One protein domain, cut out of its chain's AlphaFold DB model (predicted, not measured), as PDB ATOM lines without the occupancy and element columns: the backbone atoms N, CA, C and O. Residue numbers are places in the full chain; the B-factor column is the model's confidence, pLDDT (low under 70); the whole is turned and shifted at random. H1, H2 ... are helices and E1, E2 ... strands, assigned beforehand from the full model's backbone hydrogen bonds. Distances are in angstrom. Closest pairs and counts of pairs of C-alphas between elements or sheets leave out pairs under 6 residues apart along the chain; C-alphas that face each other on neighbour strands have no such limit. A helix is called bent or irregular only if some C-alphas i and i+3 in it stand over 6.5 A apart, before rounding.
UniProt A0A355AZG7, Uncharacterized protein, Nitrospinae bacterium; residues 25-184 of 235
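Overview. This is residues 25 to 184 of the 235 residues of an uncharacterized protein of Nitrospinae bacterium (UniProt A0A355AZG7). What does the model look like? Two lobes stand side by side: in one, H5 covers one face of a curled four-stranded sheet, E1 E5 E6 E7; in the other, H1 and H2 cover one face of a smaller parallel sheet, E2 E3 E4, and the short H4 sits between the lobes. What are its make-up and size? The printed part has 160 residues, of mixed class, with five named helices and seven named strands in the chain order E1 E2 H1 E3 H2 H3 E4 H4 E5 E6 H5 E7. The larger sheet, in the order E1, E5, E6, E7, is mixed. The whole is compact, with a radius of gyration of the C-alphas of 17.0 A and spans of 48 by 42 by 24 A.

Along the chain. Where are the strands? In the larger sheet, E1 is residues 33 to 35, E5 132 to 136, E6 142 to 148, 19.7 A from first to last C-alpha, and E7 175 to 182, 20.2 A, ending at C-alpha 182 at (52.781, -36.457, -4.851). In the other, E2 is residues 44 to 48, E3 82 to 87 and E4 114 to 118. Where are the helices? H1 is residues 60 to 77, 26.0 A, from C-alpha 60 at (22.148, -39.241, 11.749); H2 is 90 to 101, H3 107 to 110, H4 126 to 129 and H5 159 to 171, 18.9 A. H5 is irregular, but only just: C-alphas 162 and 165 are 6.7 A apart.

Arrangement. How is the larger sheet built? E1 and E5 are antiparallel, N 34 to O 135 2.8 A; the hairpin E5 and E6 has N 134 to O 143 at 2.9 A; E6 and E7 are parallel, N 146 to O 177 2.9 A, each within hydrogen-bond range. H5 lies over E6 and E7 at a height over the sheet of 9.9 A; H5 and this sheet are two layers, with the helix on one face; the closest C-alphas of E6 and H5, those of Val 148 and Asp 162, are 6.6 A apart. What forms the other sheet? E3 is parallel to E2, N 47 to O 84 2.9 A, and to E4, N 85 to O 115 2.9 A. H1 and H2 are on the same face, again two layers, and are close but not clearly touching, the C-alphas of Phe 71 and Leu 96 being 6.7 A apart; H3 is near H1, with 5 pairs of C-alphas within 10 A. Which units recur? E2 H1 E3, E3 H2 H3 E4 and E6 H5 E7 are strand-helix-strand units, parallel neighbour strands with helices between, with right-handed crossovers. Every O i to N i+4 pair is within hydrogen-bond range in H1, 6 of 8 in H2 and 7 of 9 in H5; H3 and H4 are too short for one. What of H4? It only grazes both sheets, and only just touches residues 161 to 162 of H5, with 3 pairs of C-alphas within 8 A, the closest Tyr 129 and Asp 161 at 6.2 A.

Size, cuts and confidence. How far does it reach? The two C-alphas farthest apart, of Gly 59 and Lys 138, are 52.2 A apart. Is it continuous and confident? The printed part has no cut, and the link E2 to H1, 11 residues, is long. The mean pLDDT of the printed part is 84.4, with residues 25 to 28, 54 and 150 to 156 under 70.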
ATOM      1  N   PRO A  25      55.624 -35.230 -18.944       60.66
ATOM      2  CA  PRO A  25      56.029 -33.981 -18.326       60.66
ATOM      3  C   PRO A  25      55.107 -32.846 -18.771       60.66
ATOM      4  O   PRO A  25      54.854 -32.673 -19.966       60.66
ATOM      5  N   VAL A  26      54.675 -32.005 -17.829       59.12
ATOM      6  CA  VAL A  26      53.853 -30.819 -18.121       59.12
ATOM      7  C   VAL A  26      54.555 -29.880 -19.129       59.12
ATOM      8  O   VAL A  26      53.911 -29.110 -19.837       59.12
ATOM      9  N   SER A  27      55.878 -30.007 -19.309       59.38
ATOM     10  CA  SER A  27      56.659 -29.286 -20.328       59.38
ATOM     11  C   SER A  27      56.277 -29.631 -21.771       59.38
ATOM     12  O   SER A  27      56.636 -28.882 -22.682       59.38
ATOM     13  N   ARG A  28      55.523 -30.718 -21.982       67.69
ATOM     14  CA  ARG A  28      54.967 -31.135 -23.275       67.69
ATOM     15  C   ARG A  28      53.585 -30.550 -23.581       67.69
ATOM     16  O   ARG A  28      53.004 -30.893 -24.602       67.69
ATOM     17  N   MET A  29      53.076 -29.614 -22.776       70.44
ATOM     18  CA  MET A  29      51.795 -28.920 -23.022       70.44
ATOM     19  C   MET A  29      51.776 -28.007 -24.270       70.44
ATOM     20  O   MET A  29      50.775 -27.343 -24.538       70.44
ATOM     21  N   GLY A  30      52.864 -27.968 -25.048       79.50
ATOM     22  CA  GLY A  30      52.982 -27.202 -26.295       79.50
ATOM     23  C   GLY A  30      53.297 -25.715 -26.101       79.50
ATOM     24  O   GLY A  30      53.719 -25.051 -27.043       79.50
ATOM     25  N   GLU A  31      53.169 -25.193 -24.881       82.00
ATOM     26  CA  GLU A  31      53.568 -23.836 -24.511       82.00
ATOM     27  C   GLU A  31      53.980 -23.743 -23.029       82.00
ATOM     28  O   GLU A  31      53.675 -24.648 -22.247       82.00
ATOM     29  N   PRO A  32      54.681 -22.669 -22.612       84.50
ATOM     30  CA  PRO A  32      54.860 -22.360 -21.198       84.50
ATOM     31  C   PRO A  32      53.509 -22.068 -20.537       84.50
ATOM     32  O   PRO A  32      52.726 -21.268 -21.052       84.50
ATOM     33  N   ILE A  33      53.264 -22.675 -19.380       85.94
ATOM     34  CA  ILE A  33      52.062 -22.445 -18.576       85.94
ATOM     35  C   ILE A  33      52.430 -21.827 -17.228       85.94
ATOM     36  O   ILE A  33      53.563 -21.952 -16.765       85.94
ATOM     37  N   ARG A  34      51.460 -21.172 -16.597       87.25
ATOM     38  CA  ARG A  34      51.594 -20.509 -15.303       87.25
ATOM     39  C   ARG A  34      50.459 -20.944 -14.375       87.25
ATOM     40  O   ARG A  34      49.312 -20.697 -14.746       87.25
ATOM     41  N   PRO A  35      50.724 -21.562 -13.211       89.31
ATOM     42  CA  PRO A  35      49.687 -21.818 -12.212       89.31
ATOM     43  C   PRO A  35      48.933 -20.533 -11.861       89.31
ATOM     44  O   PRO A  35      49.539 -19.464 -11.804       89.31
ATOM     45  N   LEU A  36      47.618 -20.629 -11.687       91.00
ATOM     46  CA  LEU A  36      46.778 -19.492 -11.326       91.00
ATOM     47  C   LEU A  36      46.892 -19.206  -9.830       91.00
ATOM     48  O   LEU A  36      46.745 -20.122  -9.023       91.00
ATOM     49  N   GLY A  37      47.088 -17.936  -9.476       90.81
ATOM     50  CA  GLY A  37      46.958 -17.481  -8.099       90.81
ATOM     51  C   GLY A  37      45.507 -17.570  -7.636       90.81
ATOM     52  O   GLY A  37      44.574 -17.386  -8.424       90.81
ATOM     53  N   GLU A  38      45.286 -17.852  -6.352       89.31
ATOM     54  CA  GLU A  38      43.935 -18.109  -5.842       89.31
ATOM     55  C   GLU A  38      42.998 -16.879  -5.982       89.31
ATOM     56  O   GLU A  38      41.775 -17.017  -6.133       89.31
ATOM     57  N   TRP A  39      43.553 -15.667  -5.983       88.00
ATOM     58  CA  TRP A  39      42.820 -14.410  -6.178       88.00
ATOM     59  C   TRP A  39      42.474 -14.099  -7.634       88.00
ATOM     60  O   TRP A  39      41.690 -13.181  -7.889       88.00
ATOM     61  N   GLU A  40      43.047 -14.820  -8.600       89.69
ATOM     62  CA  GLU A  40      42.722 -14.596 -10.002       89.69
ATOM     63  C   GLU A  40      41.248 -14.925 -10.276       89.69
ATOM     64  O   GLU A  40      40.642 -15.804  -9.657       89.69
ATOM     65  N   GLY A  41      40.646 -14.191 -11.216       83.12
ATOM     66  CA  GLY A  41      39.214 -14.272 -11.491       83.12
ATOM     67  C   GLY A  41      38.734 -15.704 -11.753       83.12
ATOM     68  O   GLY A  41      39.210 -16.380 -12.668       83.12
ATOM     69  N   ARG A  42      37.737 -16.148 -10.980       84.25
ATOM     70  CA  ARG A  42      37.159 -17.495 -11.073       84.25
ATOM     71  C   ARG A  42      35.819 -17.449 -11.792       84.25
ATOM     72  O   ARG A  42      34.938 -16.672 -11.439       84.25
ATOM     73  N   ARG A  43      35.636 -18.324 -12.784       83.81
ATOM     74  CA  ARG A  43      34.335 -18.486 -13.459       83.81
ATOM     75  C   ARG A  43      33.420 -19.476 -12.753       83.81
ATOM     76  O   ARG A  43      32.203 -19.367 -12.891       83.81
ATOM     77  N   ARG A  44      33.994 -20.464 -12.065       90.38
ATOM     78  CA  ARG A  44      33.275 -21.591 -11.476       90.38
ATOM     79  C   ARG A  44      34.062 -22.174 -10.305       90.38
ATOM     80  O   ARG A  44      35.277 -22.303 -10.409       90.38
ATOM     81  N   LEU A  45      33.369 -22.515  -9.224       92.44
ATOM     82  CA  LEU A  45      33.887 -23.330  -8.130       92.44
ATOM     83  C   LEU A  45      33.378 -24.758  -8.286       92.44
ATOM     84  O   LEU A  45      32.212 -24.969  -8.614       92.44
ATOM     85  N   VAL A  46      34.251 -25.723  -8.028       93.38
ATOM     86  CA  VAL A  46      33.869 -27.125  -7.881       93.38
ATOM     87  C   VAL A  46      33.834 -27.427  -6.393       93.38
ATOM     88  O   VAL A  46      34.768 -27.091  -5.666       93.38
ATOM     89  N   MET A  47      32.743 -28.024  -5.938       95.12
ATOM     90  CA  MET A  47      32.572 -28.454  -4.558       95.12
ATOM     91  C   MET A  47      32.163 -29.920  -4.560       95.12
ATOM     92  O   MET A  47      31.346 -30.317  -5.389       95.12
ATOM     93  N   VAL A  48      32.705 -30.706  -3.631       94.38
ATOM     94  CA  VAL A  48      32.362 -32.122  -3.475       94.38
ATOM     95  C   VAL A  48      31.706 -32.332  -2.124       94.38
ATOM     96  O   VAL A  48      32.239 -31.924  -1.093       94.38
ATOM     97  N   PHE A  49      30.557 -33.000  -2.127       93.75
ATOM     98  CA  PHE A  49      29.932 -33.498  -0.915       93.75
ATOM     99  C   PHE A  49      30.139 -34.999  -0.806       93.75
ATOM    100  O   PHE A  49      29.534 -35.751  -1.560       93.75
ATOM    101  N   GLN A  50      30.898 -35.428   0.198       88.19
ATOM    102  CA  GLN A  50      30.978 -36.830   0.589       88.19
ATOM    103  C   GLN A  50      30.399 -36.982   1.998       88.19
ATOM    104  O   GLN A  50      30.970 -36.448   2.955       88.19
ATOM    105  N   PRO A  51      29.274 -37.695   2.178       84.12
ATOM    106  CA  PRO A  51      28.772 -37.960   3.514       84.12
ATOM    107  C   PRO A  51      29.766 -38.853   4.279       84.12
ATOM    108  O   PRO A  51      30.447 -39.684   3.674       84.12
ATOM    109  N   PRO A  52      29.823 -38.754   5.619       82.50
ATOM    110  CA  PRO A  52      30.571 -39.706   6.431       82.50
ATOM    111  C   PRO A  52      30.210 -41.154   6.061       82.50
ATOM    112  O   PRO A  52      29.011 -41.442   5.938       82.50
ATOM    113  N   PRO A  53      31.194 -42.069   5.946       76.75
ATOM    114  CA  PRO A  53      30.949 -43.453   5.562       76.75
ATOM    115  C   PRO A  53      29.873 -44.116   6.421       76.75
ATOM    116  O   PRO A  53      29.721 -43.808   7.616       76.75
ATOM    117  N   ALA A  54      29.142 -45.060   5.827       69.75
ATOM    118  CA  ALA A  54      28.245 -45.927   6.578       69.75
ATOM    119  C   ALA A  54      29.040 -46.646   7.686       69.75
ATOM    120  O   ALA A  54      30.142 -47.132   7.452       69.75
ATOM    121  N   GLY A  55      28.516 -46.654   8.914       71.81
ATOM    122  CA  GLY A  55      29.207 -47.232  10.076       71.81
ATOM    123  C   GLY A  55      30.211 -46.309  10.782       71.81
ATOM    124  O   GLY A  55      30.711 -46.667  11.846       71.81
ATOM    125  N   SER A  56      30.471 -45.099  10.271       79.81
ATOM    126  CA  SER A  56      31.213 -44.090  11.039       79.81
ATOM    127  C   SER A  56      30.464 -43.694  12.322       79.81
ATOM    128  O   SER A  56      29.231 -43.727  12.382       79.81
ATOM    129  N   LYS A  57      31.205 -43.236  13.342       83.50
ATOM    130  CA  LYS A  57      30.640 -42.727  14.612       83.50
ATOM    131  C   LYS A  57      29.736 -41.496  14.430       83.50
ATOM    132  O   LYS A  57      29.064 -41.082  15.371       83.50
ATOM    133  N   ALA A  58      29.713 -40.897  13.237       82.00
ATOM    134  CA  ALA A  58      28.816 -39.799  12.919       82.00
ATOM    135  C   ALA A  58      27.364 -40.302  12.925       82.00
ATOM    136  O   ALA A  58      26.936 -41.055  12.050       82.00
ATOM    137  N   GLY A  59      26.583 -39.871  13.915       84.31
ATOM    138  CA  GLY A  59      25.156 -40.168  13.976       84.31
ATOM    139  C   GLY A  59      24.362 -39.483  12.857       84.31
ATOM    140  O   GLY A  59      24.854 -38.599  12.151       84.31
ATOM    141  N   VAL A  60      23.079 -39.841  12.730       85.50
ATOM    142  CA  VAL A  60      22.148 -39.241  11.749       85.50
ATOM    143  C   VAL A  60      22.101 -37.711  11.866       85.50
ATOM    144  O   VAL A  60      22.115 -37.015  10.851       85.50
ATOM    145  N   LYS A  61      22.107 -37.178  13.098       87.44
ATOM    146  CA  LYS A  61      22.126 -35.728  13.358       87.44
ATOM    147  C   LYS A  61      23.382 -35.058  12.789       87.44
ATOM    148  O   LYS A  61      23.263 -34.034  12.127       87.44
ATOM    149  N   THR A  62      24.556 -35.659  12.984       88.19
ATOM    150  CA  THR A  62      25.835 -35.145  12.473       88.19
ATOM    151  C   THR A  62      25.873 -35.153  10.949       88.19
ATOM    152  O   THR A  62      26.206 -34.137  10.347       88.19
ATOM    153  N   ARG A  63      25.456 -36.256  10.308       85.56
ATOM    154  CA  ARG A  63      25.370 -36.334   8.838       85.56
ATOM    155  C   ARG A  63      24.452 -35.257   8.264       85.56
ATOM    156  O   ARG A  63      24.806 -34.596   7.292       85.56
ATOM    157  N   LYS A  64      23.291 -35.048   8.894       87.94
ATOM    158  CA  LYS A  64      22.362 -33.983   8.510       87.94
ATOM    159  C   LYS A  64      23.004 -32.598   8.656       87.94
ATOM    160  O   LYS A  64      22.894 -31.810   7.728       87.94
ATOM    161  N   ALA A  65      23.682 -32.328   9.771       90.31
ATOM    162  CA  ALA A  65      24.330 -31.042  10.021       90.31
ATOM    163  C   ALA A  65      25.436 -30.729   8.998       90.31
ATOM    164  O   ALA A  65      25.451 -29.631   8.455       90.31
ATOM    165  N   ILE A  66      26.301 -31.700   8.673       89.25
ATOM    166  CA  ILE A  66      27.349 -31.539   7.646       89.25
ATOM    167  C   ILE A  66      26.721 -31.222   6.286       89.25
ATOM    168  O   ILE A  66      27.138 -30.288   5.608       89.25
ATOM    169  N   ARG A  67      25.676 -31.963   5.903       89.94
ATOM    170  CA  ARG A  67      24.955 -31.725   4.648       89.94
ATOM    171  C   ARG A  67      24.294 -30.348   4.609       89.94
ATOM    172  O   ARG A  67      24.374 -29.659   3.599       89.94
ATOM    173  N   ASP A  68      23.638 -29.948   5.695       90.38
ATOM    174  CA  ASP A  68      22.981 -28.646   5.779       90.38
ATOM    175  C   ASP A  68      24.006 -27.498   5.712       90.38
ATOM    176  O   ASP A  68      23.743 -26.514   5.022       90.38
ATOM    177  N   ALA A  69      25.182 -27.653   6.334       91.75
ATOM    178  CA  ALA A  69      26.294 -26.707   6.228       91.75
ATOM    179  C   ALA A  69      26.854 -26.634   4.798       91.75
ATOM    180  O   ALA A  69      27.050 -25.546   4.266       91.75
ATOM    181  N   TYR A  70      27.045 -27.778   4.137       92.31
ATOM    182  CA  TYR A  70      27.488 -27.821   2.742       92.31
ATOM    183  C   TYR A  70      26.510 -27.091   1.807       92.31
ATOM    184  O   TYR A  70      26.918 -26.285   0.970       92.31
ATOM    185  N   PHE A  71      25.202 -27.314   1.981       91.00
ATOM    186  CA  PHE A  71      24.184 -26.595   1.214       91.00
ATOM    187  C   PHE A  71      24.195 -25.099   1.503       91.00
ATOM    188  O   PHE A  71      24.089 -24.321   0.563       91.00
ATOM    189  N   GLN A  72      24.386 -24.688   2.757       90.38
ATOM    190  CA  GLN A  72      24.510 -23.273   3.093       90.38
ATOM    191  C   GLN A  72      25.675 -22.608   2.342       90.38
ATOM    192  O   GLN A  72      25.486 -21.538   1.768       90.38
ATOM    193  N   VAL A  73      26.844 -23.255   2.257       91.81
ATOM    194  CA  VAL A  73      27.986 -22.712   1.498       91.81
ATOM    195  C   VAL A  73      27.642 -22.541   0.015       91.81
ATOM    196  O   VAL A  73      27.963 -21.507  -0.566       91.81
ATOM    197  N   ILE A  74      26.947 -23.508  -0.600       90.62
ATOM    198  CA  ILE A  74      26.473 -23.380  -1.990       90.62
ATOM    199  C   ILE A  74      25.524 -22.188  -2.128       90.62
ATOM    200  O   ILE A  74      25.688 -21.372  -3.034       90.62
ATOM    201  N   GLU A  75      24.531 -22.086  -1.244       87.31
ATOM    202  CA  GLU A  75      23.512 -21.033  -1.275       87.31
ATOM    203  C   GLU A  75      24.141 -19.631  -1.138       87.31
ATOM    204  O   GLU A  75      23.737 -18.700  -1.837       87.31
ATOM    205  N   GLU A  76      25.171 -19.487  -0.301       88.38
ATOM    206  CA  GLU A  76      25.915 -18.237  -0.128       88.38
ATOM    207  C   GLU A  76      26.820 -17.932  -1.335       88.38
ATOM    208  O   GLU A  76      26.788 -16.823  -1.888       88.38
ATOM    209  N   ALA A  77      27.603 -18.916  -1.786       89.44
ATOM    210  CA  ALA A  77      28.603 -18.733  -2.835       89.44
ATOM    211  C   ALA A  77      27.981 -18.514  -4.224       89.44
ATOM    212  O   ALA A  77      28.516 -17.735  -5.017       89.44
ATOM    213  N   ILE A  78      26.827 -19.123  -4.520       88.81
ATOM    214  CA  ILE A  78      26.241 -19.096  -5.869       88.81
ATOM    215  C   ILE A  78      25.787 -17.697  -6.319       88.81
ATOM    216  O   ILE A  78      25.686 -17.384  -7.511       88.81
ATOM    217  N   SER A  79      25.561 -16.804  -5.355       86.56
ATOM    218  CA  SER A  79      25.290 -15.393  -5.632       86.56
ATOM    219  C   SER A  79      26.477 -14.687  -6.311       86.56
ATOM    220  O   SER A  79      26.266 -13.733  -7.066       86.56
ATOM    221  N   ARG A  80      27.704 -15.187  -6.104       87.62
ATOM    222  CA  ARG A  80      28.971 -14.564  -6.522       87.62
ATOM    223  C   ARG A  80      29.684 -15.315  -7.641       87.62
ATOM    224  O   ARG A  80      30.395 -14.695  -8.425       87.62
ATOM    225  N   VAL A  81      29.520 -16.632  -7.715       90.31
ATOM    226  CA  VAL A  81      30.265 -17.491  -8.643       90.31
ATOM    227  C   VAL A  81      29.412 -18.671  -9.092       90.31
ATOM    228  O   VAL A  81      28.522 -19.111  -8.370       90.31
ATOM    229  N   ASN A  82      29.671 -19.197 -10.291       91.94
ATOM    230  CA  ASN A  82      29.026 -20.438 -10.714       91.94
ATOM    231  C   ASN A  82      29.559 -21.606  -9.877       91.94
ATOM    232  O   ASN A  82      30.732 -21.621  -9.508       91.94
ATOM    233  N   ILE A  83      28.730 -22.605  -9.619       93.06
ATOM    234  CA  ILE A  83      29.082 -23.769  -8.813       93.06
ATOM    235  C   ILE A  83      28.804 -25.034  -9.617       93.06
ATOM    236  O   ILE A  83      27.726 -25.189 -10.187       93.06
ATOM    237  N   THR A  84      29.771 -25.944  -9.639       93.44
ATOM    238  CA  THR A  84      29.531 -27.364  -9.891       93.44
ATOM    239  C   THR A  84      29.567 -28.074  -8.547       93.44
ATOM    240  O   THR A  84      30.623 -28.151  -7.923       93.44
ATOM    241  N   ALA A  85      28.415 -28.557  -8.090       94.19
ATOM    242  CA  ALA A  85      28.321 -29.362  -6.883       94.19
ATOM    243  C   ALA A  85      28.300 -30.840  -7.273       94.19
ATOM    244  O   ALA A  85      27.425 -31.286  -8.014       94.19
ATOM    245  N   VAL A  86      29.278 -31.575  -6.769       93.75
ATOM    246  CA  VAL A  86      29.519 -32.978  -7.077       93.75
ATOM    247  C   VAL A  86      29.057 -33.822  -5.901       93.75
ATOM    248  O   VAL A  86      29.333 -33.501  -4.741       93.75
ATOM    249  N   PHE A  87      28.338 -34.891  -6.215       93.06
ATOM    250  CA  PHE A  87      27.813 -35.846  -5.254       93.06
ATOM    251  C   PHE A  87      28.208 -37.260  -5.690       93.06
ATOM    252  O   PHE A  87      28.067 -37.570  -6.869       93.06
ATOM    253  N   PRO A  88      28.596 -38.158  -4.770       89.12
ATOM    254  CA  PRO A  88      28.900 -39.547  -5.112       89.12
ATOM    255  C   PRO A  88      27.670 -40.291  -5.635       89.12
ATOM    256  O   PRO A  88      27.787 -41.259  -6.375       89.12
ATOM    257  N   ARG A  89      26.470 -39.870  -5.213       87.69
ATOM    258  CA  ARG A  89      25.199 -40.517  -5.540       87.69
ATOM    259  C   ARG A  89      24.081 -39.493  -5.668       87.69
ATOM    260  O   ARG A  89      24.074 -38.476  -4.965       87.69
ATOM    261  N   PHE A  90      23.099 -39.786  -6.514       86.00
ATOM    262  CA  PHE A  90      21.964 -38.895  -6.765       86.00
ATOM    263  C   PHE A  90      21.122 -38.627  -5.505       86.00
ATOM    264  O   PHE A  90      20.633 -37.513  -5.299       86.00
ATOM    265  N   GLU A  91      20.993 -39.610  -4.613       87.69
ATOM    266  CA  GLU A  91      20.234 -39.486  -3.366       87.69
ATOM    267  C   GLU A  91      20.791 -38.372  -2.475       87.69
ATOM    268  O   GLU A  91      20.031 -37.699  -1.776       87.69
ATOM    269  N   GLU A  92      22.099 -38.116  -2.532       86.81
ATOM    270  CA  GLU A  92      22.728 -37.045  -1.757       86.81
ATOM    271  C   GLU A  92      22.410 -35.661  -2.345       86.81
ATOM    272  O   GLU A  92      22.166 -34.705  -1.600       86.81
ATOM    273  N   ALA A  93      22.298 -35.563  -3.675       87.12
ATOM    274  CA  ALA A  93      21.863 -34.352  -4.369       87.12
ATOM    275  C   ALA A  93      20.365 -34.053  -4.157       87.12
ATOM    276  O   ALA A  93      19.948 -32.889  -4.180       87.12
ATOM    277  N   SER A  94      19.545 -35.080  -3.896       86.81
ATOM    278  CA  SER A  94      18.087 -34.946  -3.726       86.81
ATOM    279  C   SER A  94      17.693 -33.939  -2.636       86.81
ATOM    280  O   SER A  94      16.702 -33.218  -2.772       86.81
ATOM    281  N   GLY A  95      18.498 -33.820  -1.572       83.81
ATOM    282  CA  GLY A  95      18.273 -32.852  -0.501       83.81
ATOM    283  C   GLY A  95      18.369 -31.401  -0.982       83.81
ATOM    284  O   GLY A  95      17.530 -30.576  -0.604       83.81
ATOM    285  N   LEU A  96      19.349 -31.103  -1.842       84.38
ATOM    286  CA  LEU A  96      19.551 -29.781  -2.441       84.38
ATOM    287  C   LEU A  96      18.460 -29.481  -3.470       84.38
ATOM    288  O   LEU A  96      17.834 -28.422  -3.415       84.38
ATOM    289  N   LEU A  97      18.152 -30.447  -4.339       86.44
ATOM    290  CA  LEU A  97      17.045 -30.344  -5.292       86.44
ATOM    291  C   LEU A  97      15.720 -30.066  -4.574       86.44
ATOM    292  O   LEU A  97      14.994 -29.143  -4.934       86.44
ATOM    293  N   GLY A  98      15.430 -30.784  -3.489       86.31
ATOM    294  CA  GLY A  98      14.240 -30.548  -2.680       86.31
ATOM    295  C   GLY A  98      14.200 -29.160  -2.030       86.31
ATOM    296  O   GLY A  98      13.114 -28.652  -1.748       86.31
ATOM    297  N   ARG A  99      15.343 -28.514  -1.754       83.38
ATOM    298  CA  ARG A  99      15.385 -27.107  -1.302       83.38
ATOM    299  C   ARG A  99      15.072 -26.148  -2.453       83.38
ATOM    300  O   ARG A  99      14.267 -25.237  -2.262       83.38
ATOM    301  N   ILE A 100      15.639 -26.401  -3.631       84.38
ATOM    302  CA  ILE A 100      15.389 -25.633  -4.859       84.38
ATOM    303  C   ILE A 100      13.900 -25.679  -5.229       84.38
ATOM    304  O   ILE A 100      13.259 -24.634  -5.321       84.38
ATOM    305  N   TYR A 101      13.313 -26.875  -5.339       83.12
ATOM    306  CA  TYR A 101      11.911 -27.051  -5.741       83.12
ATOM    307  C   TYR A 101      10.901 -26.524  -4.717       83.12
ATOM    308  O   TYR A 101       9.810 -26.108  -5.092       83.12
ATOM    309  N   ARG A 102      11.261 -26.473  -3.428       86.44
ATOM    310  CA  ARG A 102      10.430 -25.847  -2.381       86.44
ATOM    311  C   ARG A 102      10.576 -24.322  -2.317       86.44
ATOM    312  O   ARG A 102      10.106 -23.715  -1.361       86.44
ATOM    313  N   GLY A 103      11.265 -23.705  -3.280       77.81
ATOM    314  CA  GLY A 103      11.443 -22.254  -3.349       77.81
ATOM    315  C   GLY A 103      12.363 -21.679  -2.269       77.81
ATOM    316  O   GLY A 103      12.391 -20.465  -2.085       77.81
ATOM    317  N   LYS A 104      13.130 -22.521  -1.561       81.31
ATOM    318  CA  LYS A 104      14.089 -22.051  -0.547       81.31
ATOM    319  C   LYS A 104      15.314 -21.391  -1.174       81.31
ATOM    320  O   LYS A 104      15.929 -20.546  -0.537       81.31
ATOM    321  N   LEU A 105      15.622 -21.729  -2.429       76.75
ATOM    322  CA  LEU A 105      16.626 -21.044  -3.235       76.75
ATOM    323  C   LEU A 105      15.949 -20.342  -4.417       76.75
ATOM    324  O   LEU A 105      15.328 -20.985  -5.268       76.75
ATOM    325  N   LYS A 106      16.060 -19.011  -4.468       78.94
ATOM    326  CA  LYS A 106      15.391 -18.200  -5.494       78.94
ATOM    327  C   LYS A 106      15.897 -18.591  -6.897       78.94
ATOM    328  O   LYS A 106      17.110 -18.664  -7.072       78.94
ATOM    329  N   PRO A 107      15.021 -18.773  -7.909       78.12
ATOM    330  CA  PRO A 107      15.402 -19.223  -9.255       78.12
ATOM    331  C   PRO A 107      16.588 -18.501  -9.897       78.12
ATOM    332  O   PRO A 107      17.473 -19.140 -10.455       78.12
ATOM    333  N   HIS A 108      16.652 -17.176  -9.765       76.88
ATOM    334  CA  HIS A 108      17.738 -16.371 -10.335       76.88
ATOM    335  C   HIS A 108      19.111 -16.622  -9.692       76.88
ATOM    336  O   HIS A 108      20.120 -16.215 -10.261       76.88
ATOM    337  N   LEU A 109      19.164 -17.255  -8.514       75.88
ATOM    338  CA  LEU A 109      20.423 -17.590  -7.854       75.88
ATOM    339  C   LEU A 109      21.062 -18.842  -8.451       75.88
ATOM    340  O   LEU A 109      22.281 -18.917  -8.489       75.88
ATOM    341  N   TRP A 110      20.275 -19.801  -8.941       80.56
ATOM    342  CA  TRP A 110      20.800 -21.089  -9.409       80.56
ATOM    343  C   TRP A 110      20.652 -21.337 -10.905       80.56
ATOM    344  O   TRP A 110      21.442 -22.097 -11.464       80.56
ATOM    345  N   ALA A 111      19.691 -20.700 -11.576       81.94
ATOM    346  CA  ALA A 111      19.467 -20.897 -13.003       81.94
ATOM    347  C   ALA A 111      20.715 -20.502 -13.810       81.94
ATOM    348  O   ALA A 111      21.147 -19.351 -13.776       81.94
ATOM    349  N   GLY A 112      21.319 -21.475 -14.501       82.19
ATOM    350  CA  GLY A 112      22.566 -21.288 -15.256       82.19
ATOM    351  C   GLY A 112      23.830 -21.096 -14.405       82.19
ATOM    352  O   GLY A 112      24.919 -20.988 -14.966       82.19
ATOM    353  N   ARG A 113      23.710 -21.082 -13.070       87.88
ATOM    354  CA  ARG A 113      24.828 -20.900 -12.129       87.88
ATOM    355  C   ARG A 113      25.159 -22.152 -11.331       87.88
ATOM    356  O   ARG A 113      26.303 -22.294 -10.920       87.88
ATOM    357  N   LEU A 114      24.198 -23.053 -11.133       90.75
ATOM    358  CA  LEU A 114      24.396 -24.340 -10.469       90.75
ATOM    359  C   LEU A 114      24.403 -25.466 -11.502       90.75
ATOM    360  O   LEU A 114      23.411 -25.660 -12.207       90.75
ATOM    361  N   ALA A 115      25.491 -26.223 -11.549       90.31
ATOM    362  CA  ALA A 115      25.509 -27.563 -12.117       90.31
ATOM    363  C   ALA A 115      25.575 -28.583 -10.982       90.31
ATOM    364  O   ALA A 115      26.276 -28.366  -9.988       90.31
ATOM    365  N   LEU A 116      24.838 -29.676 -11.136       91.12
ATOM    366  CA  LEU A 116      24.906 -30.825 -10.245       91.12
ATOM    367  C   LEU A 116      25.491 -31.989 -11.035       91.12
ATOM    368  O   LEU A 116      24.988 -32.299 -12.115       91.12
ATOM    369  N   GLU A 117      26.526 -32.612 -10.491       90.19
ATOM    370  CA  GLU A 117      27.209 -33.752 -11.101       90.19
ATOM    371  C   GLU A 117      27.162 -34.936 -10.139       90.19
ATOM    372  O   GLU A 117      27.317 -34.772  -8.924       90.19
ATOM    373  N   THR A 118      26.956 -36.131 -10.683       91.00
ATOM    374  CA  THR A 118      27.069 -37.382  -9.929       91.00
ATOM    375  C   THR A 118      28.345 -38.101 -10.336       91.00
ATOM    376  O   THR A 118      28.359 -38.772 -11.365       91.00
ATOM    377  N   ILE A 119      29.410 -37.923  -9.555       90.00
ATOM    378  CA  ILE A 119      30.730 -38.523  -9.786       90.00
ATOM    379  C   ILE A 119      31.142 -39.199  -8.485       90.00
ATOM    380  O   ILE A 119      31.065 -38.566  -7.430       90.00
ATOM    381  N   GLU A 120      31.547 -40.467  -8.550       89.00
ATOM    382  CA  GLU A 120      32.042 -41.180  -7.375       89.00
ATOM    383  C   GLU A 120      33.288 -40.485  -6.813       89.00
ATOM    384  O   GLU A 120      34.169 -40.053  -7.552       89.00
ATOM    385  N   THR A 121      33.327 -40.345  -5.490       89.56
ATOM    386  CA  THR A 121      34.435 -39.741  -4.743       89.56
ATOM    387  C   THR A 121      34.605 -40.491  -3.433       89.56
ATOM    388  O   THR A 121      33.621 -40.960  -2.848       89.56
ATOM    389  N   ASP A 122      35.828 -40.555  -2.926       88.06
ATOM    390  CA  ASP A 122      36.142 -41.192  -1.649       88.06
ATOM    391  C   ASP A 122      36.135 -40.174  -0.499       88.06
ATOM    392  O   ASP A 122      35.899 -40.534   0.661       88.06
ATOM    393  N   SER A 123      36.323 -38.883  -0.804       88.50
ATOM    394  CA  SER A 123      36.308 -37.809   0.185       88.50
ATOM    395  C   SER A 123      35.758 -36.470  -0.328       88.50
ATOM    396  O   SER A 123      35.708 -36.178  -1.519       88.50
ATOM    397  N   GLN A 124      35.363 -35.605   0.612       90.06
ATOM    398  CA  GLN A 124      34.877 -34.245   0.327       90.06
ATOM    399  C   GLN A 124      36.010 -33.226   0.106       90.06
ATOM    400  O   GLN A 124      35.755 -32.050  -0.146       90.06
ATOM    401  N   TRP A 125      37.270 -33.645   0.251       90.88
ATOM    402  CA  TRP A 125      38.429 -32.755   0.316       90.88
ATOM    403  C   TRP A 125      38.982 -32.428  -1.071       90.88
ATOM    404  O   TRP A 125      40.168 -32.573  -1.330       90.88
ATOM    405  N   ILE A 126      38.117 -31.934  -1.961       91.94
ATOM    406  CA  ILE A 126      38.473 -31.570  -3.344       91.94
ATOM    407  C   ILE A 126      39.601 -30.537  -3.429       91.94
ATOM    408  O   ILE A 126      40.241 -30.404  -4.459       91.94
ATOM    409  N   ARG A 127      39.878 -29.790  -2.355       92.06
ATOM    410  CA  ARG A 127      41.046 -28.903  -2.308       92.06
ATOM    411  C   ARG A 127      42.366 -29.682  -2.314       92.06
ATOM    412  O   ARG A 127      43.350 -29.159  -2.817       92.06
ATOM    413  N   ASP A 128      42.373 -30.899  -1.780       88.88
ATOM    414  CA  ASP A 128      43.578 -31.711  -1.626       88.88
ATOM    415  C   ASP A 128      43.846 -32.571  -2.863       88.88
ATOM    416  O   ASP A 128      44.984 -32.652  -3.303       88.88
ATOM    417  N   TYR A 129      42.809 -33.168  -3.452       88.88
ATOM    418  CA  TYR A 129      42.950 -34.018  -4.645       88.88
ATOM    419  C   TYR A 129      42.535 -33.336  -5.950       88.88
ATOM    420  O   TYR A 129      42.701 -33.885  -7.036       88.88
ATOM    421  N   GLY A 130      41.957 -32.140  -5.860       89.06
ATOM    422  CA  GLY A 130      41.576 -31.363  -7.023       89.06
ATOM    423  C   GLY A 130      42.793 -30.876  -7.793       89.06
ATOM    424  O   GLY A 130      43.859 -30.603  -7.242       89.06
ATOM    425  N   ALA A 131      42.615 -30.716  -9.096       88.50
ATOM    426  CA  ALA A 131      43.692 -30.274  -9.954       88.50
ATOM    427  C   ALA A 131      44.023 -28.791  -9.746       88.50
ATOM    428  O   ALA A 131      43.150 -27.943  -9.535       88.50
ATOM    429  N   LEU A 132      45.300 -28.467  -9.921       89.06
ATOM    430  CA  LEU A 132      45.771 -27.096 -10.006       89.06
ATOM    431  C   LEU A 132      45.460 -26.558 -11.404       89.06
ATOM    432  O   LEU A 132      45.704 -27.217 -12.417       89.06
ATOM    433  N   LEU A 133      44.931 -25.343 -11.479       91.19
ATOM    434  CA  LEU A 133      44.662 -24.691 -12.756       91.19
ATOM    435  C   LEU A 133      45.840 -23.815 -13.168       91.19
ATOM    436  O   LEU A 133      46.457 -23.145 -12.342       91.19
ATOM    437  N   ALA A 134      46.127 -23.793 -14.465       90.25
ATOM    438  CA  ALA A 134      47.194 -22.995 -15.048       90.25
ATOM    439  C   ALA A 134      46.738 -22.297 -16.333       90.25
ATOM    440  O   ALA A 134      45.814 -22.737 -17.012       90.25
ATOM    441  N   ARG A 135      47.413 -21.206 -16.688       89.62
ATOM    442  CA  ARG A 135      47.175 -20.433 -17.906       89.62
ATOM    443  C   ARG A 135      48.356 -20.548 -18.862       89.62
ATOM    444  O   ARG A 135      49.498 -20.371 -18.448       89.62
ATOM    445  N   GLY A 136      48.086 -20.805 -20.137       90.56
ATOM    446  CA  GLY A 136      49.084 -20.720 -21.202       90.56
ATOM    447  C   GLY A 136      49.574 -19.286 -21.359       90.56
ATOM    448  O   GLY A 136      48.764 -18.371 -21.509       90.56
ATOM    449  N   LYS A 137      50.890 -19.068 -21.309       85.62
ATOM    450  CA  LYS A 137      51.466 -17.719 -21.402       85.62
ATOM    451  C   LYS A 137      51.310 -17.103 -22.790       85.62
ATOM    452  O   LYS A 137      51.258 -15.884 -22.895       85.62
ATOM    453  N   LYS A 138      51.255 -17.923 -23.845       89.06
ATOM    454  CA  LYS A 138      51.139 -17.440 -25.227       89.06
ATOM    455  C   LYS A 138      49.683 -17.314 -25.648       89.06
ATOM    456  O   LYS A 138      49.324 -16.339 -26.296       89.06
ATOM    457  N   THR A 139      48.855 -18.298 -25.299       92.00
ATOM    458  CA  THR A 139      47.466 -18.365 -25.788       92.00
ATOM    459  C   THR A 139      46.428 -17.867 -24.786       92.00
ATOM    460  O   THR A 139      45.280 -17.633 -25.154       92.00
ATOM    461  N   GLY A 140      46.785 -17.751 -23.505       90.25
ATOM    462  CA  GLY A 140      45.830 -17.489 -22.429       90.25
ATOM    463  C   GLY A 140      44.906 -18.672 -22.108       90.25
ATOM    464  O   GLY A 140      44.023 -18.514 -21.258       90.25
ATOM    465  N   SER A 141      45.100 -19.829 -22.757       90.94
ATOM    466  CA  SER A 141      44.271 -21.030 -22.589       90.94
ATOM    467  C   SER A 141      44.351 -21.580 -21.170       90.94
ATOM    468  O   SER A 141      45.377 -21.455 -20.504       90.94
ATOM    469  N   LEU A 142      43.268 -22.209 -20.716       90.38
ATOM    470  CA  LEU A 142      43.209 -22.866 -19.413       90.38
ATOM    471  C   LEU A 142      43.724 -24.304 -19.520       90.38
ATOM    472  O   LEU A 142      43.346 -25.044 -20.428       90.38
ATOM    473  N   TYR A 143      44.549 -24.690 -18.557       89.81
ATOM    474  CA  TYR A 143      45.143 -26.010 -18.431       89.81
ATOM    475  C   TYR A 143      44.911 -26.573 -17.029       89.81
ATOM    476  O   TYR A 143      44.895 -25.829 -16.050       89.81
ATOM    477  N   GLY A 144      44.770 -27.892 -16.945       89.88
ATOM    478  CA  GLY A 144      44.757 -28.649 -15.700       89.88
ATOM    479  C   GLY A 144      46.109 -29.297 -15.408       89.88
ATOM    480  O   GLY A 144      46.730 -29.889 -16.294       89.88
ATOM    481  N   ILE A 145      46.555 -29.212 -14.163       87.75
ATOM    482  CA  ILE A 145      47.675 -29.975 -13.619       87.75
ATOM    483  C   ILE A 145      47.079 -30.877 -12.542       87.75
ATOM    484  O   ILE A 145      46.640 -30.392 -11.507       87.75
ATOM    485  N   ASP A 146      47.030 -32.171 -12.821       87.31
ATOM    486  CA  ASP A 146      46.420 -33.193 -11.971       87.31
ATOM    487  C   ASP A 146      47.512 -33.842 -11.103       87.31
ATOM    488  O   ASP A 146      48.270 -34.664 -11.624       87.31
ATOM    489  N   PRO A 147      47.730 -33.414  -9.844       83.00
ATOM    490  CA  PRO A 147      48.666 -34.097  -8.962       83.00
ATOM    491  C   PRO A 147      48.164 -35.503  -8.637       83.00
ATOM    492  O   PRO A 147      46.971 -35.782  -8.684       83.00
ATOM    493  N   VAL A 148      49.080 -36.406  -8.299       82.56
ATOM    494  CA  VAL A 148      48.664 -37.656  -7.657       82.56
ATOM    495  C   VAL A 148      48.210 -37.300  -6.237       82.56
ATOM    496  O   VAL A 148      48.845 -36.445  -5.622       82.56
ATOM    497  N   TYR A 149      47.145 -37.932  -5.731       81.06
ATOM    498  CA  TYR A 149      46.693 -37.816  -4.339       81.06
ATOM    499  C   TYR A 149      46.615 -39.186  -3.649       81.06
ATOM    500  O   TYR A 149      47.244 -39.416  -2.609       81.06
ATOM    501  N   ALA A 150      45.899 -40.147  -4.246       62.16
ATOM    502  CA  ALA A 150      45.566 -41.426  -3.607       62.16
ATOM    503  C   ALA A 150      46.795 -42.280  -3.244       62.16
ATOM    504  O   ALA A 150      46.794 -43.013  -2.256       62.16
ATOM    505  N   GLN A 151      47.888 -42.159  -4.002       54.62
ATOM    506  CA  GLN A 151      49.100 -42.966  -3.816       54.62
ATOM    507  C   GLN A 151      50.075 -42.402  -2.758       54.62
ATOM    508  O   GLN A 151      51.255 -42.782  -2.730       54.62
ATOM    509  N   HIS A 152      49.646 -41.447  -1.921       52.56
ATOM    510  CA  HIS A 152      50.465 -40.880  -0.819       52.56
ATOM    511  C   HIS A 152      50.103 -41.479   0.511       52.56
ATOM    512  O   HIS A 152      50.970 -41.768   1.334       52.56
ATOM    513  N   PHE A 153      48.822 -41.752   0.682       53.81
ATOM    514  CA  PHE A 153      48.327 -42.474   1.820       53.81
ATOM    515  C   PHE A 153      48.296 -43.944   1.416       53.81
ATOM    516  O   PHE A 153      47.262 -44.450   1.003       53.81
ATOM    517  N   LEU A 154      49.430 -44.642   1.571       46.47
ATOM    518  CA  LEU A 154      49.597 -46.097   1.355       46.47
ATOM    519  C   LEU A 154      48.525 -46.981   2.045       46.47
ATOM    520  O   LEU A 154      48.510 -48.194   1.865       46.47
ATOM    521  N   TYR A 155      47.635 -46.379   2.834       46.97
ATOM    522  CA  TYR A 155      46.593 -47.003   3.634       46.97
ATOM    523  C   TYR A 155      45.167 -46.589   3.245       46.97
ATOM    524  O   TYR A 155      44.223 -47.045   3.887       46.97
ATOM    525  N   GLN A 156      44.973 -45.716   2.251       59.38
ATOM    526  CA  GLN A 156      43.644 -45.233   1.875       59.38
ATOM    527  C   GLN A 156      43.409 -45.475   0.385       59.38
ATOM    528  O   GLN A 156      43.974 -44.799  -0.465       59.38
ATOM    529  N   ASN A 157      42.574 -46.468   0.080       70.06
ATOM    530  CA  ASN A 157      42.084 -46.738  -1.269       70.06
ATOM    531  C   ASN A 157      41.187 -45.573  -1.719       70.06
ATOM    532  O   ASN A 157      39.983 -45.613  -1.485       70.06
ATOM    533  N   ARG A 158      41.797 -44.510  -2.261       81.62
ATOM    534  CA  ARG A 158      41.124 -43.276  -2.695       81.62
ATOM    535  C   ARG A 158      41.163 -43.071  -4.214       81.62
ATOM    536  O   ARG A 158      41.419 -41.969  -4.690       81.62
ATOM    537  N   GLY A 159      41.009 -44.153  -4.975       84.50
ATOM    538  CA  GLY A 159      41.115 -44.111  -6.436       84.50
ATOM    539  C   GLY A 159      40.115 -43.153  -7.089       84.50
ATOM    540  O   GLY A 159      40.478 -42.458  -8.033       84.50
ATOM    541  N   HIS A 160      38.900 -43.035  -6.546       87.75
ATOM    542  CA  HIS A 160      37.870 -42.177  -7.127       87.75
ATOM    543  C   HIS A 160      38.207 -40.687  -6.970       87.75
ATOM    544  O   HIS A 160      37.913 -39.900  -7.868       87.75
ATOM    545  N   ASP A 161      38.876 -40.296  -5.875       89.44
ATOM    546  CA  ASP A 161      39.371 -38.920  -5.693       89.44
ATOM    547  C   ASP A 161      40.365 -38.542  -6.820       89.44
ATOM    548  O   ASP A 161      40.248 -37.471  -7.414       89.44
ATOM    549  N   ASP A 162      41.287 -39.446  -7.184       85.94
ATOM    550  CA  ASP A 162      42.272 -39.245  -8.266       85.94
ATOM    551  C   ASP A 162      41.641 -39.236  -9.675       85.94
ATOM    552  O   ASP A 162      42.165 -38.599 -10.592       85.94
ATOM    553  N   GLU A 163      40.556 -39.981  -9.887       87.31
ATOM    554  CA  GLU A 163      39.894 -40.099 -11.194       87.31
ATOM    555  C   GLU A 163      38.942 -38.931 -11.476       87.31
ATOM    556  O   GLU A 163      38.764 -38.519 -12.627       87.31
ATOM    557  N   MET A 164      38.338 -38.368 -10.431       89.38
ATOM    558  CA  MET A 164      37.284 -37.362 -10.533       89.38
ATOM    559  C   MET A 164      37.699 -36.125 -11.346       89.38
ATOM    560  O   MET A 164      36.919 -35.618 -12.160       89.38
ATOM    561  N   MET A 165      38.941 -35.657 -11.204       85.88
ATOM    562  CA  MET A 165      39.418 -34.488 -11.952       85.88
ATOM    563  C   MET A 165      39.572 -34.759 -13.447       85.88
ATOM    564  O   MET A 165      39.304 -33.873 -14.263       85.88
ATOM    565  N   VAL A 166      39.949 -35.984 -13.820       85.19
ATOM    566  CA  VAL A 166      40.021 -36.407 -15.224       85.19
ATOM    567  C   VAL A 166      38.634 -36.341 -15.857       85.19
ATOM    568  O   VAL A 166      38.481 -35.750 -16.929       85.19
ATOM    569  N   TRP A 167      37.621 -36.867 -15.162       85.56
ATOM    570  CA  TRP A 167      36.223 -36.796 -15.593       85.56
ATOM    571  C   TRP A 167      35.757 -35.353 -15.794       85.56
ATOM    572  O   TRP A 167      35.198 -35.020 -16.844       85.56
ATOM    573  N   LEU A 168      36.041 -34.467 -14.834       85.56
ATOM    574  CA  LEU A 168      35.679 -33.057 -14.953       85.56
ATOM    575  C   LEU A 168      36.352 -32.386 -16.151       85.56
ATOM    576  O   LEU A 168      35.674 -31.709 -16.923       85.56
ATOM    577  N   PHE A 169      37.663 -32.571 -16.337       86.56
ATOM    578  CA  PHE A 169      38.386 -31.932 -17.437       86.56
ATOM    579  C   PHE A 169      37.924 -32.393 -18.812       86.56
ATOM    580  O   PHE A 169      37.797 -31.555 -19.710       86.56
ATOM    581  N   GLN A 170      37.620 -33.683 -18.964       85.62
ATOM    582  CA  GLN A 170      37.010 -34.222 -20.177       85.62
ATOM    583  C   GLN A 170      35.655 -33.570 -20.448       85.62
ATOM    584  O   GLN A 170      35.419 -33.090 -21.558       85.62
ATOM    585  N   GLY A 171      34.802 -33.470 -19.424       83.31
ATOM    586  CA  GLY A 171      33.473 -32.869 -19.536       83.31
ATOM    587  C   GLY A 171      33.484 -31.395 -19.956       83.31
ATOM    588  O   GLY A 171      32.552 -30.941 -20.619       83.31
ATOM    589  N   VAL A 172      34.542 -30.644 -19.623       83.44
ATOM    590  CA  VAL A 172      34.673 -29.217 -19.984       83.44
ATOM    591  C   VAL A 172      35.732 -28.924 -21.053       83.44
ATOM    592  O   VAL A 172      36.034 -27.757 -21.302       83.44
ATOM    593  N   ASN A 173      36.286 -29.958 -21.697       86.62
ATOM    594  CA  ASN A 173      37.316 -29.854 -22.738       86.62
ATOM    595  C   ASN A 173      38.516 -28.961 -22.340       86.62
ATOM    596  O   ASN A 173      39.050 -28.193 -23.145       86.62
ATOM    597  N   ILE A 174      38.933 -29.036 -21.075       88.50
ATOM    598  CA  ILE A 174      40.200 -28.446 -20.628       88.50
ATOM    599  C   ILE A 174      41.306 -29.423 -21.011       88.50
ATOM    600  O   ILE A 174      41.103 -30.625 -20.945       88.50
ATOM    601  N   ARG A 175      42.486 -28.939 -21.409       89.25
ATOM    602  CA  ARG A 175      43.661 -29.809 -21.574       89.25
ATOM    603  C   ARG A 175      44.322 -30.020 -20.222       89.25
ATOM    604  O   ARG A 175      44.606 -29.041 -19.538       89.25
ATOM    605  N   TRP A 176      44.633 -31.259 -19.859       88.50
ATOM    606  CA  TRP A 176      45.303 -31.558 -18.594       88.50
ATOM    607  C   TRP A 176      46.483 -32.511 -18.762       88.50
ATOM    608  O   TRP A 176      46.635 -33.206 -19.776       88.50
ATOM    609  N   ARG A 177      47.341 -32.510 -17.743       84.06
ATOM    610  CA  ARG A 177      48.436 -33.463 -17.576       84.06
ATOM    611  C   ARG A 177      48.544 -33.873 -16.121       84.06
ATOM    612  O   ARG A 177      48.352 -33.047 -15.230       84.06
ATOM    613  N   ARG A 178      48.897 -35.138 -15.914       81.69
ATOM    614  CA  ARG A 178      49.186 -35.673 -14.591       81.69
ATOM    615  C   ARG A 178      50.588 -35.255 -14.166       81.69
ATOM    616  O   ARG A 178      51.546 -35.460 -14.912       81.69
ATOM    617  N   SER A 179      50.701 -34.644 -12.996       77.56
ATOM    618  CA  SER A 179      51.992 -34.356 -12.386       77.56
ATOM    619  C   SER A 179      52.574 -35.655 -11.822       77.56
ATOM    620  O   SER A 179      51.836 -36.439 -11.228       77.56
ATOM    621  N   PRO A 180      53.887 -35.902 -11.960       70.44
ATOM    622  CA  PRO A 180      54.535 -37.000 -11.247       70.44
ATOM    623  C   PRO A 180      54.641 -36.726  -9.740       70.44
ATOM    624  O   PRO A 180      55.024 -37.617  -8.985       70.44
ATOM    625  N   LEU A 181      54.360 -35.490  -9.309       74.12
ATOM    626  CA  LEU A 181      54.457 -35.106  -7.915       74.12
ATOM    627  C   LEU A 181      53.266 -35.587  -7.112       74.12
ATOM    628  O   LEU A 181      52.110 -35.538  -7.539       74.12
ATOM    629  N   LYS A 182      53.633 -35.990  -5.909       79.31
ATOM    630  CA  LYS A 182      52.781 -36.457  -4.851       79.31
ATOM    631  C   LYS A 182      52.351 -35.277  -3.985       79.31
ATOM    632  O   LYS A 182      53.166 -34.824  -3.181       79.31
ATOM    633  N   LEU A 183      51.160 -34.710  -4.191       78.81
ATOM    634  CA  LEU A 183      50.791 -33.426  -3.577       78.81
ATOM    635  C   LEU A 183      49.337 -33.388  -3.113       78.81
ATOM    636  O   LEU A 183      48.429 -33.715  -3.866       78.81
ATOM    637  N   ASP A 184      49.144 -32.861  -1.904       85.19
ATOM    638  CA  ASP A 184      47.846 -32.373  -1.454       85.19
ATOM    639  C   ASP A 184      47.723 -30.909  -1.909       85.19
ATOM    640  O   ASP A 184      48.524 -30.066  -1.496       85.19
TER     641      ASP A 184